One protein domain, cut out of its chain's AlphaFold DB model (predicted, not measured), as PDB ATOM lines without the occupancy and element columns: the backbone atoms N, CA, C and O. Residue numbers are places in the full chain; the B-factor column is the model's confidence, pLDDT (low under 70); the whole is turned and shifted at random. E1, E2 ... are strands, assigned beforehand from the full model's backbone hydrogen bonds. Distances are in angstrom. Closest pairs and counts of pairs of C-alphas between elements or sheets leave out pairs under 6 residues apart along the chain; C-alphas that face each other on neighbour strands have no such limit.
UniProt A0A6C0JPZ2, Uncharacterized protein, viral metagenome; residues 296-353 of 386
ATOM      1  N   GLY A 296     -13.224 -11.855 -65.807       94.69
ATOM      2  CA  GLY A 296     -12.112 -11.358 -66.604       94.69
ATOM      3  C   GLY A 296     -12.598 -10.366 -67.647       94.69
ATOM      4  O   GLY A 296     -13.796 -10.247 -67.903       94.69
ATOM      5  N   TRP A 297     -11.658  -9.663 -68.265       93.94
ATOM      6  CA  TRP A 297     -11.942  -8.653 -69.276       93.94
ATOM      7  C   TRP A 297     -10.999  -8.795 -70.457       93.94
ATOM      8  O   TRP A 297      -9.819  -9.091 -70.289       93.94
ATOM      9  N   TYR A 298     -11.507  -8.570 -71.659       91.50
ATOM     10  CA  TYR A 298     -10.718  -8.617 -72.883       91.50
ATOM     11  C   TYR A 298     -11.131  -7.477 -73.813       91.50
ATOM     12  O   TYR A 298     -12.242  -6.957 -73.728       91.50
ATOM     13  N   CYS A 299     -10.229  -7.086 -74.710       89.25
ATOM     14  CA  CYS A 299     -10.533  -6.093 -75.733       89.25
ATOM     15  C   CYS A 299     -11.181  -6.768 -76.939       89.25
ATOM     16  O   CYS A 299     -10.483  -7.479 -77.669       89.25
ATOM     17  N   ASP A 300     -12.473  -6.545 -77.156       88.69
ATOM     18  CA  ASP A 300     -13.222  -7.154 -78.254       88.69
ATOM     19  C   ASP A 300     -12.885  -6.552 -79.634       88.69
ATOM     20  O   ASP A 300     -11.969  -5.738 -79.800       88.69
ATOM     21  N   ASN A 301     -13.605  -7.008 -80.662       83.81
ATOM     22  CA  ASN A 301     -13.383  -6.598 -82.050       83.81
ATOM     23  C   ASN A 301     -13.813  -5.153 -82.348       83.81
ATOM     24  O   ASN A 301     -13.380  -4.604 -83.367       83.81
ATOM     25  N   ASP A 302     -14.611  -4.552 -81.465       85.81
ATOM     26  CA  ASP A 302     -15.073  -3.166 -81.535       85.81
ATOM     27  C   ASP A 302     -14.238  -2.248 -80.626       85.81
ATOM     28  O   ASP A 302     -14.615  -1.103 -80.367       85.81
ATOM     29  N   ALA A 303     -13.072  -2.733 -80.177       84.88
ATOM     30  CA  ALA A 303     -12.135  -2.013 -79.322       84.88
ATOM     31  C   ALA A 303     -12.729  -1.622 -77.954       84.88
ATOM     32  O   ALA A 303     -12.263  -0.670 -77.314       84.88
ATOM     33  N   GLN A 304     -13.724  -2.377 -77.478       89.56
ATOM     34  CA  GLN A 304     -14.330  -2.204 -76.161       89.56
ATOM     35  C   GLN A 304     -13.748  -3.201 -75.160       89.56
ATOM     36  O   GLN A 304     -13.333  -4.303 -75.515       89.56
ATOM     37  N   CYS A 305     -13.679  -2.784 -73.897       90.94
ATOM     38  CA  CYS A 305     -13.311  -3.673 -72.805       90.94
ATOM     39  C   CYS A 305     -14.560  -4.429 -72.353       90.94
ATOM     40  O   CYS A 305     -15.480  -3.825 -71.797       90.94
ATOM     41  N   THR A 306     -14.584  -5.733 -72.603       93.62
ATOM     42  CA  THR A 306     -15.775  -6.565 -72.428       93.62
ATOM     43  C   THR A 306     -15.543  -7.599 -71.335       93.62
ATOM     44  O   THR A 306     -14.528  -8.294 -71.321       93.62
ATOM     45  N   GLU A 307     -16.490  -7.677 -70.400       95.69
ATOM     46  CA  GLU A 307     -16.471  -8.606 -69.267       95.69
ATOM     47  C   GLU A 307     -16.881 -10.020 -69.695       95.69
ATOM     48  O   GLU A 307     -17.804 -10.204 -70.493       95.69
ATOM     49  N   ILE A 308     -16.236 -11.028 -69.108       96.50
ATOM     50  CA  ILE A 308     -16.620 -12.436 -69.207       96.50
ATOM     51  C   ILE A 308     -16.444 -13.152 -67.860       96.50
ATOM     52  O   ILE A 308     -15.556 -12.802 -67.081       96.50
ATOM     53  N   PRO A 309     -17.219 -14.210 -67.582       96.94
ATOM     54  CA  PRO A 309     -16.861 -15.174 -66.545       96.94
ATOM     55  C   PRO A 309     -15.567 -15.905 -66.927       96.94
ATOM     56  O   PRO A 309     -15.467 -16.410 -68.051       96.94
ATOM     57  N   LEU A 310     -14.605 -16.014 -66.005       96.56
ATOM     58  CA  LEU A 310     -13.351 -16.740 -66.266       96.56
ATOM     59  C   LEU A 310     -13.569 -18.238 -66.518       96.56
ATOM     60  O   LEU A 310     -12.740 -18.862 -67.166       96.56
ATOM     61  N   GLU A 311     -14.701 -18.814 -66.112       95.81
ATOM     62  CA  GLU A 311     -15.065 -20.203 -66.445       95.81
ATOM     63  C   GLU A 311     -15.181 -20.461 -67.952       95.81
ATOM     64  O   GLU A 311     -15.061 -21.600 -68.393       95.81
ATOM     65  N   LYS A 312     -15.424 -19.413 -68.752       96.25
ATOM     66  CA  LYS A 312     -15.527 -19.509 -70.218       96.25
ATOM     67  C   LYS A 312     -14.177 -19.391 -70.929       96.25
ATOM     68  O   LYS A 312     -14.130 -19.419 -72.158       96.25
ATOM     69  N   MET A 313     -13.100 -19.192 -70.178       96.19
ATOM     70  CA  MET A 313     -11.747 -19.071 -70.700       96.19
ATOM     71  C   MET A 313     -11.280 -20.374 -71.355       96.19
ATOM     72  O   MET A 313     -11.526 -21.468 -70.854       96.19
ATOM     73  N   VAL A 314     -10.531 -20.238 -72.446       96.00
ATOM     74  CA  VAL A 314      -9.799 -21.323 -73.104       96.00
ATOM     75  C   VAL A 314      -8.308 -21.038 -73.001       96.00
ATOM     76  O   VAL A 314      -7.863 -19.917 -73.252       96.00
ATOM     77  N   ILE A 315      -7.531 -22.056 -72.646       95.00
ATOM     78  CA  ILE A 315      -6.080 -21.944 -72.494       95.00
ATOM     79  C   ILE A 315      -5.402 -22.249 -73.823       95.00
ATOM     80  O   ILE A 315      -5.671 -23.286 -74.429       95.00
ATOM     81  N   ASN A 316      -4.540 -21.345 -74.284       90.88
ATOM     82  CA  ASN A 316      -3.750 -21.572 -75.491       90.88
ATOM     83  C   ASN A 316      -2.485 -22.409 -75.210       90.88
ATOM     84  O   ASN A 316      -2.173 -22.761 -74.074       90.88
ATOM     85  N   ASP A 317      -1.729 -22.695 -76.264       87.88
ATOM     86  CA  ASP A 317      -0.450 -23.416 -76.251       87.88
ATOM     87  C   ASP A 317       0.636 -22.772 -75.370       87.88
ATOM     88  O   ASP A 317       1.546 -23.457 -74.908       87.88
ATOM     89  N   LYS A 318       0.522 -21.471 -75.084       86.38
ATOM     90  CA  LYS A 318       1.418 -20.723 -74.188       86.38
ATOM     91  C   LYS A 318       0.933 -20.678 -72.734       86.38
ATOM     92  O   LYS A 318       1.565 -20.036 -71.901       86.38
ATOM     93  N   GLY A 319      -0.190 -21.325 -72.413       89.62
ATOM     94  CA  GLY A 319      -0.780 -21.307 -71.073       89.62
ATOM     95  C   GLY A 319      -1.563 -20.032 -70.733       89.62
ATOM     96  O   GLY A 319      -1.964 -19.861 -69.579       89.62
ATOM     97  N   ILE A 320      -1.795 -19.155 -71.717       91.44
ATOM     98  CA  ILE A 320      -2.516 -17.888 -71.557       91.44
ATOM     99  C   ILE A 320      -4.019 -18.136 -71.666       91.44
ATOM    100  O   ILE A 320      -4.497 -18.866 -72.538       91.44
ATOM    101  N   GLY A 321      -4.762 -17.467 -70.790       94.19
ATOM    102  CA  GLY A 321      -6.213 -17.424 -70.819       94.19
ATOM    103  C   GLY A 321      -6.759 -16.580 -71.964       94.19
ATOM    104  O   GLY A 321      -6.490 -15.381 -72.032       94.19
ATOM    105  N   THR A 322      -7.564 -17.180 -72.840       94.31
ATOM    106  CA  THR A 322      -8.163 -16.503 -73.996       94.31
ATOM    107  C   THR A 322      -9.674 -16.701 -74.087       94.31
ATOM    108  O   THR A 322     -10.222 -17.686 -73.597       94.31
ATOM    109  N   TYR A 323     -10.358 -15.771 -74.749       93.81
ATOM    110  CA  TYR A 323     -11.756 -15.902 -75.159       93.81
ATOM    111  C   TYR A 323     -11.890 -15.416 -76.599       93.81
ATOM    112  O   TYR A 323     -11.414 -14.332 -76.936       93.81
ATOM    113  N   ASN A 324     -12.471 -16.237 -77.480       90.06
ATOM    114  CA  ASN A 324     -12.483 -15.994 -78.931       90.06
ATOM    115  C   ASN A 324     -11.081 -15.699 -79.517       90.06
ATOM    116  O   ASN A 324     -10.936 -14.873 -80.416       90.06
ATOM    117  N   GLY A 325     -10.037 -16.345 -78.979       87.75
ATOM    118  CA  GLY A 325      -8.641 -16.154 -79.398       87.75
ATOM    119  C   GLY A 325      -7.980 -14.860 -78.906       87.75
ATOM    120  O   GLY A 325      -6.859 -14.558 -79.311       87.75
ATOM    121  N   LEU A 326      -8.649 -14.089 -78.043       88.81
ATOM    122  CA  LEU A 326      -8.151 -12.828 -77.495       88.81
ATOM    123  C   LEU A 326      -7.749 -13.009 -76.032       88.81
ATOM    124  O   LEU A 326      -8.493 -13.623 -75.269       88.81
ATOM    125  N   ALA A 327      -6.589 -12.474 -75.646       90.56
ATOM    126  CA  ALA A 327      -6.081 -12.581 -74.280       90.56
ATOM    127  C   ALA A 327      -7.016 -11.900 -73.267       90.56
ATOM    128  O   ALA A 327      -7.528 -10.801 -73.507       90.56
ATOM    129  N   ILE A 328      -7.217 -12.564 -72.130       92.81
ATOM    130  CA  ILE A 328      -8.024 -12.077 -71.014       92.81
ATOM    131  C   ILE A 328      -7.093 -11.461 -69.963       92.81
ATOM    132  O   ILE A 328      -6.059 -12.024 -69.606       92.81
ATOM    133  N   GLY A 329      -7.481 -10.303 -69.439       91.31
ATOM    134  CA  GLY A 329      -6.897  -9.666 -68.265       91.31
ATOM    135  C   GLY A 329      -7.854  -9.664 -67.070       91.31
ATOM    136  O   GLY A 329      -9.021 -10.032 -67.176       91.31
ATOM    137  N   ARG A 330      -7.355  -9.204 -65.919       90.81
ATOM    138  CA  ARG A 330      -8.111  -9.123 -64.653       90.81
ATOM    139  C   ARG A 330      -8.492  -7.682 -64.259       90.81
ATOM    140  O   ARG A 330      -8.856  -7.436 -63.118       90.81
ATOM    141  N   ASN A 331      -8.388  -6.715 -65.178       90.06
ATOM    142  CA  ASN A 331      -8.708  -5.305 -64.919       90.06
ATOM    143  C   ASN A 331      -9.989  -4.872 -65.666       90.06
ATOM    144  O   ASN A 331      -9.994  -4.935 -66.898       90.06
ATOM    145  N   PRO A 332     -11.025  -4.365 -64.965       90.69
ATOM    146  CA  PRO A 332     -12.293  -3.941 -65.567       90.69
ATOM    147  C   PRO A 332     -12.218  -2.867 -66.654       90.69
ATOM    148  O   PRO A 332     -13.113  -2.775 -67.488       90.69
ATOM    149  N   GLY A 333     -11.176  -2.034 -66.650       88.88
ATOM    150  CA  GLY A 333     -10.951  -1.010 -67.672       88.88
ATOM    151  C   GLY A 333      -9.980  -1.446 -68.765       88.88
ATOM    152  O   GLY A 333      -9.589  -0.622 -69.592       88.88
ATOM    153  N   CYS A 334      -9.534  -2.709 -68.747       89.38
ATOM    154  CA  CYS A 334      -8.486  -3.237 -69.615       89.38
ATOM    155  C   CYS A 334      -7.251  -2.319 -69.637       89.38
ATOM    156  O   CYS A 334      -6.611  -2.157 -70.671       89.38
ATOM    157  N   TRP A 335      -6.943  -1.655 -68.518       88.81
ATOM    158  CA  TRP A 335      -5.853  -0.676 -68.416       88.81
ATOM    159  C   TRP A 335      -5.884   0.443 -69.479       88.81
ATOM    160  O   TRP A 335      -4.839   0.955 -69.876       88.81
ATOM    161  N   GLY A 336      -7.070   0.803 -69.983       85.06
ATOM    162  CA  GLY A 336      -7.246   1.898 -70.943       85.06
ATOM    163  C   GLY A 336      -6.792   1.590 -72.373       85.06
ATOM    164  O   GLY A 336      -6.748   2.491 -73.208       85.06
ATOM    165  N   VAL A 337      -6.455   0.337 -72.697       85.62
ATOM    166  CA  VAL A 337      -5.740   0.016 -73.949       85.62
ATOM    167  C   VAL A 337      -6.622  -0.373 -75.135       85.62
ATOM    168  O   VAL A 337      -6.158  -0.305 -76.272       85.62
ATOM    169  N   CYS A 338      -7.878  -0.783 -74.916       85.00
ATOM    170  CA  CYS A 338      -8.671  -1.420 -75.977       85.00
ATOM    171  C   CYS A 338      -8.878  -0.531 -77.201       85.00
ATOM    172  O   CYS A 338      -8.763  -1.016 -78.322       85.00
ATOM    173  N   LYS A 339      -9.045   0.781 -76.994       79.88
ATOM    174  CA  LYS A 339      -9.188   1.791 -78.058       79.88
ATOM    175  C   LYS A 339      -7.973   1.891 -78.986       79.88
ATOM    176  O   LYS A 339      -8.079   2.443 -80.076       79.88
ATOM    177  N   TYR A 340      -6.827   1.370 -78.556       75.75
ATOM    178  CA  TYR A 340      -5.563   1.395 -79.292       75.75
ATOM    179  C   TYR A 340      -5.185   0.019 -79.846       75.75
ATOM    180  O   TYR A 340      -4.136  -0.137 -80.476       75.75
ATOM    181  N   LYS A 341      -6.033  -0.990 -79.630       73.69
ATOM    182  CA  LYS A 341      -5.852  -2.313 -80.208       73.69
ATOM    183  C   LYS A 341      -6.034  -2.246 -81.713       73.69
ATOM    184  O   LYS A 341      -6.993  -1.674 -82.223       73.69
ATOM    185  N   VAL A 342      -5.130  -2.897 -82.436       69.38
ATOM    186  CA  VAL A 342      -5.338  -3.100 -83.865       69.38
ATOM    187  C   VAL A 342      -6.247  -4.289 -84.079       69.38
ATOM    188  O   VAL A 342      -6.037  -5.367 -83.523       69.38
ATOM    189  N   LYS A 343      -7.281  -4.054 -84.886       66.88
ATOM    190  CA  LYS A 343      -8.312  -5.034 -85.205       66.88
ATOM    191  C   LYS A 343      -7.672  -6.352 -85.647       66.88
ATOM    192  O   LYS A 343      -6.736  -6.351 -86.444       66.88
ATOM    193  N   ASN A 344      -8.188  -7.461 -85.119       62.53
ATOM    194  CA  ASN A 344      -7.737  -8.831 -85.391       62.53
ATOM    195  C   ASN A 344      -6.310  -9.186 -84.924       62.53
ATOM    196  O   ASN A 344      -5.802 -10.233 -85.319       62.53
ATOM    197  N   GLN A 345      -5.653  -8.372 -84.089       65.31
ATOM    198  CA  GLN A 345      -4.429  -8.811 -83.410       65.31
ATOM    199  C   GLN A 345      -4.753  -9.453 -82.051       65.31
ATOM    200  O   GLN A 345      -5.557  -8.899 -81.296       65.31
ATOM    201  N   PRO A 346      -4.140 -10.608 -81.722       61.22
ATOM    202  CA  PRO A 346      -4.376 -11.290 -80.447       61.22
ATOM    203  C   PRO A 346      -3.816 -10.497 -79.258       61.22
ATOM    204  O   PRO A 346      -4.392 -10.540 -78.174       61.22
ATOM    205  N   HIS A 347      -2.759  -9.713 -79.500       63.50
ATOM    206  CA  HIS A 347      -2.077  -8.868 -78.520       63.50
ATOM    207  C   HIS A 347      -2.109  -7.396 -78.943       63.50
ATOM    208  O   HIS A 347      -2.353  -7.060 -80.106       63.50
ATOM    209  N   LEU A 348      -1.872  -6.505 -77.985       62.75
ATOM    210  CA  LEU A 348      -1.863  -5.063 -78.217       62.75
ATOM    211  C   LEU A 348      -0.590  -4.612 -78.940       62.75
ATOM    212  O   LEU A 348       0.487  -5.181 -78.761       62.75
ATOM    213  N   LYS A 349      -0.731  -3.591 -79.794       59.12
ATOM    214  CA  LYS A 349       0.383  -2.972 -80.527       59.12
ATOM    215  C   LYS A 349       1.308  -2.183 -79.592       59.12
ATOM    216  O   LYS A 349       0.879  -1.818 -78.498       59.12
ATOM    217  N   PRO A 350       2.555  -1.895 -80.023       54.12
ATOM    218  CA  PRO A 350       3.495  -1.136 -79.212       54.12
ATOM    219  C   PRO A 350       2.909   0.215 -78.804       54.12
ATOM    220  O   PRO A 350       2.274   0.912 -79.598       54.12
ATOM    221  N   LEU A 351       3.130   0.542 -77.539       67.88
ATOM    222  CA  LEU A 351       2.715   1.789 -76.918       67.88
ATOM    223  C   LEU A 351       3.519   2.962 -77.485       67.88
ATOM    224  O   LEU A 351       4.635   2.788 -77.974       67.88
ATOM    225  N   GLU A 352       2.936   4.155 -77.419       72.62
ATOM    226  CA  GLU A 352       3.610   5.381 -77.844       72.62
ATOM    227  C   GLU A 352       4.766   5.727 -76.906       72.62
ATOM    228  O   GLU A 352       4.714   5.470 -75.701       72.62
ATOM    229  N   GLU A 353       5.814   6.318 -77.477       77.25
ATOM    230  CA  GLU A 353       6.965   6.783 -76.713       77.25
ATOM    231  C   GLU A 353       6.582   8.013 -75.881       77.25
ATOM    232  O   GLU A 353       5.989   8.969 -76.389       77.25
TER     233      GLU A 353
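This is residues 296 to 353 of the 386 residues of an uncharacterized protein of viral metagenome (UniProt A0A6C0JPZ2). Little regular structure is here: a small two-stranded hairpin, E1 and E2, then a loop that folds back on itself through short strand E3, then a long winding stretch, residues 324 to 353. The 58 printed residues hold no named helix and three named strands, E1, E2, E3; the class is all strand, with only 12 residues in named elements. The whole is compact, radius of gyration of the C-alphas 11.0 A, spanning 34 by 23 by 18 A.

Look first at the hairpin of E1, residues 296 to 299, and E2, residues 305 to 309: antiparallel at 146 degrees, with N 296 and O 308 2.8 A apart, within hydrogen-bond range. E3, residues 321 to 323, pairs with no named strand; short antiparallel pairings join its residues 321 to 322 with 314 to 315, and 322 to 323 with 326 to 327. E2 and E3 are only just apart, closest 8.4 A.

Find C-alpha 296 at (-12.112, -11.358, -66.604); E1 runs 10.7 A from there. E2 covers 13.6 A; E3 covers 7.2 A, ending at C-alpha 323, (-11.756, -15.902, -75.159).

The farthest C-alphas, Glu 311 and Glu 353, are 36.3 A apart. The printed part has no cut; the link E2 to E3 is long. Residues 342 to 351 have pLDDT under 70.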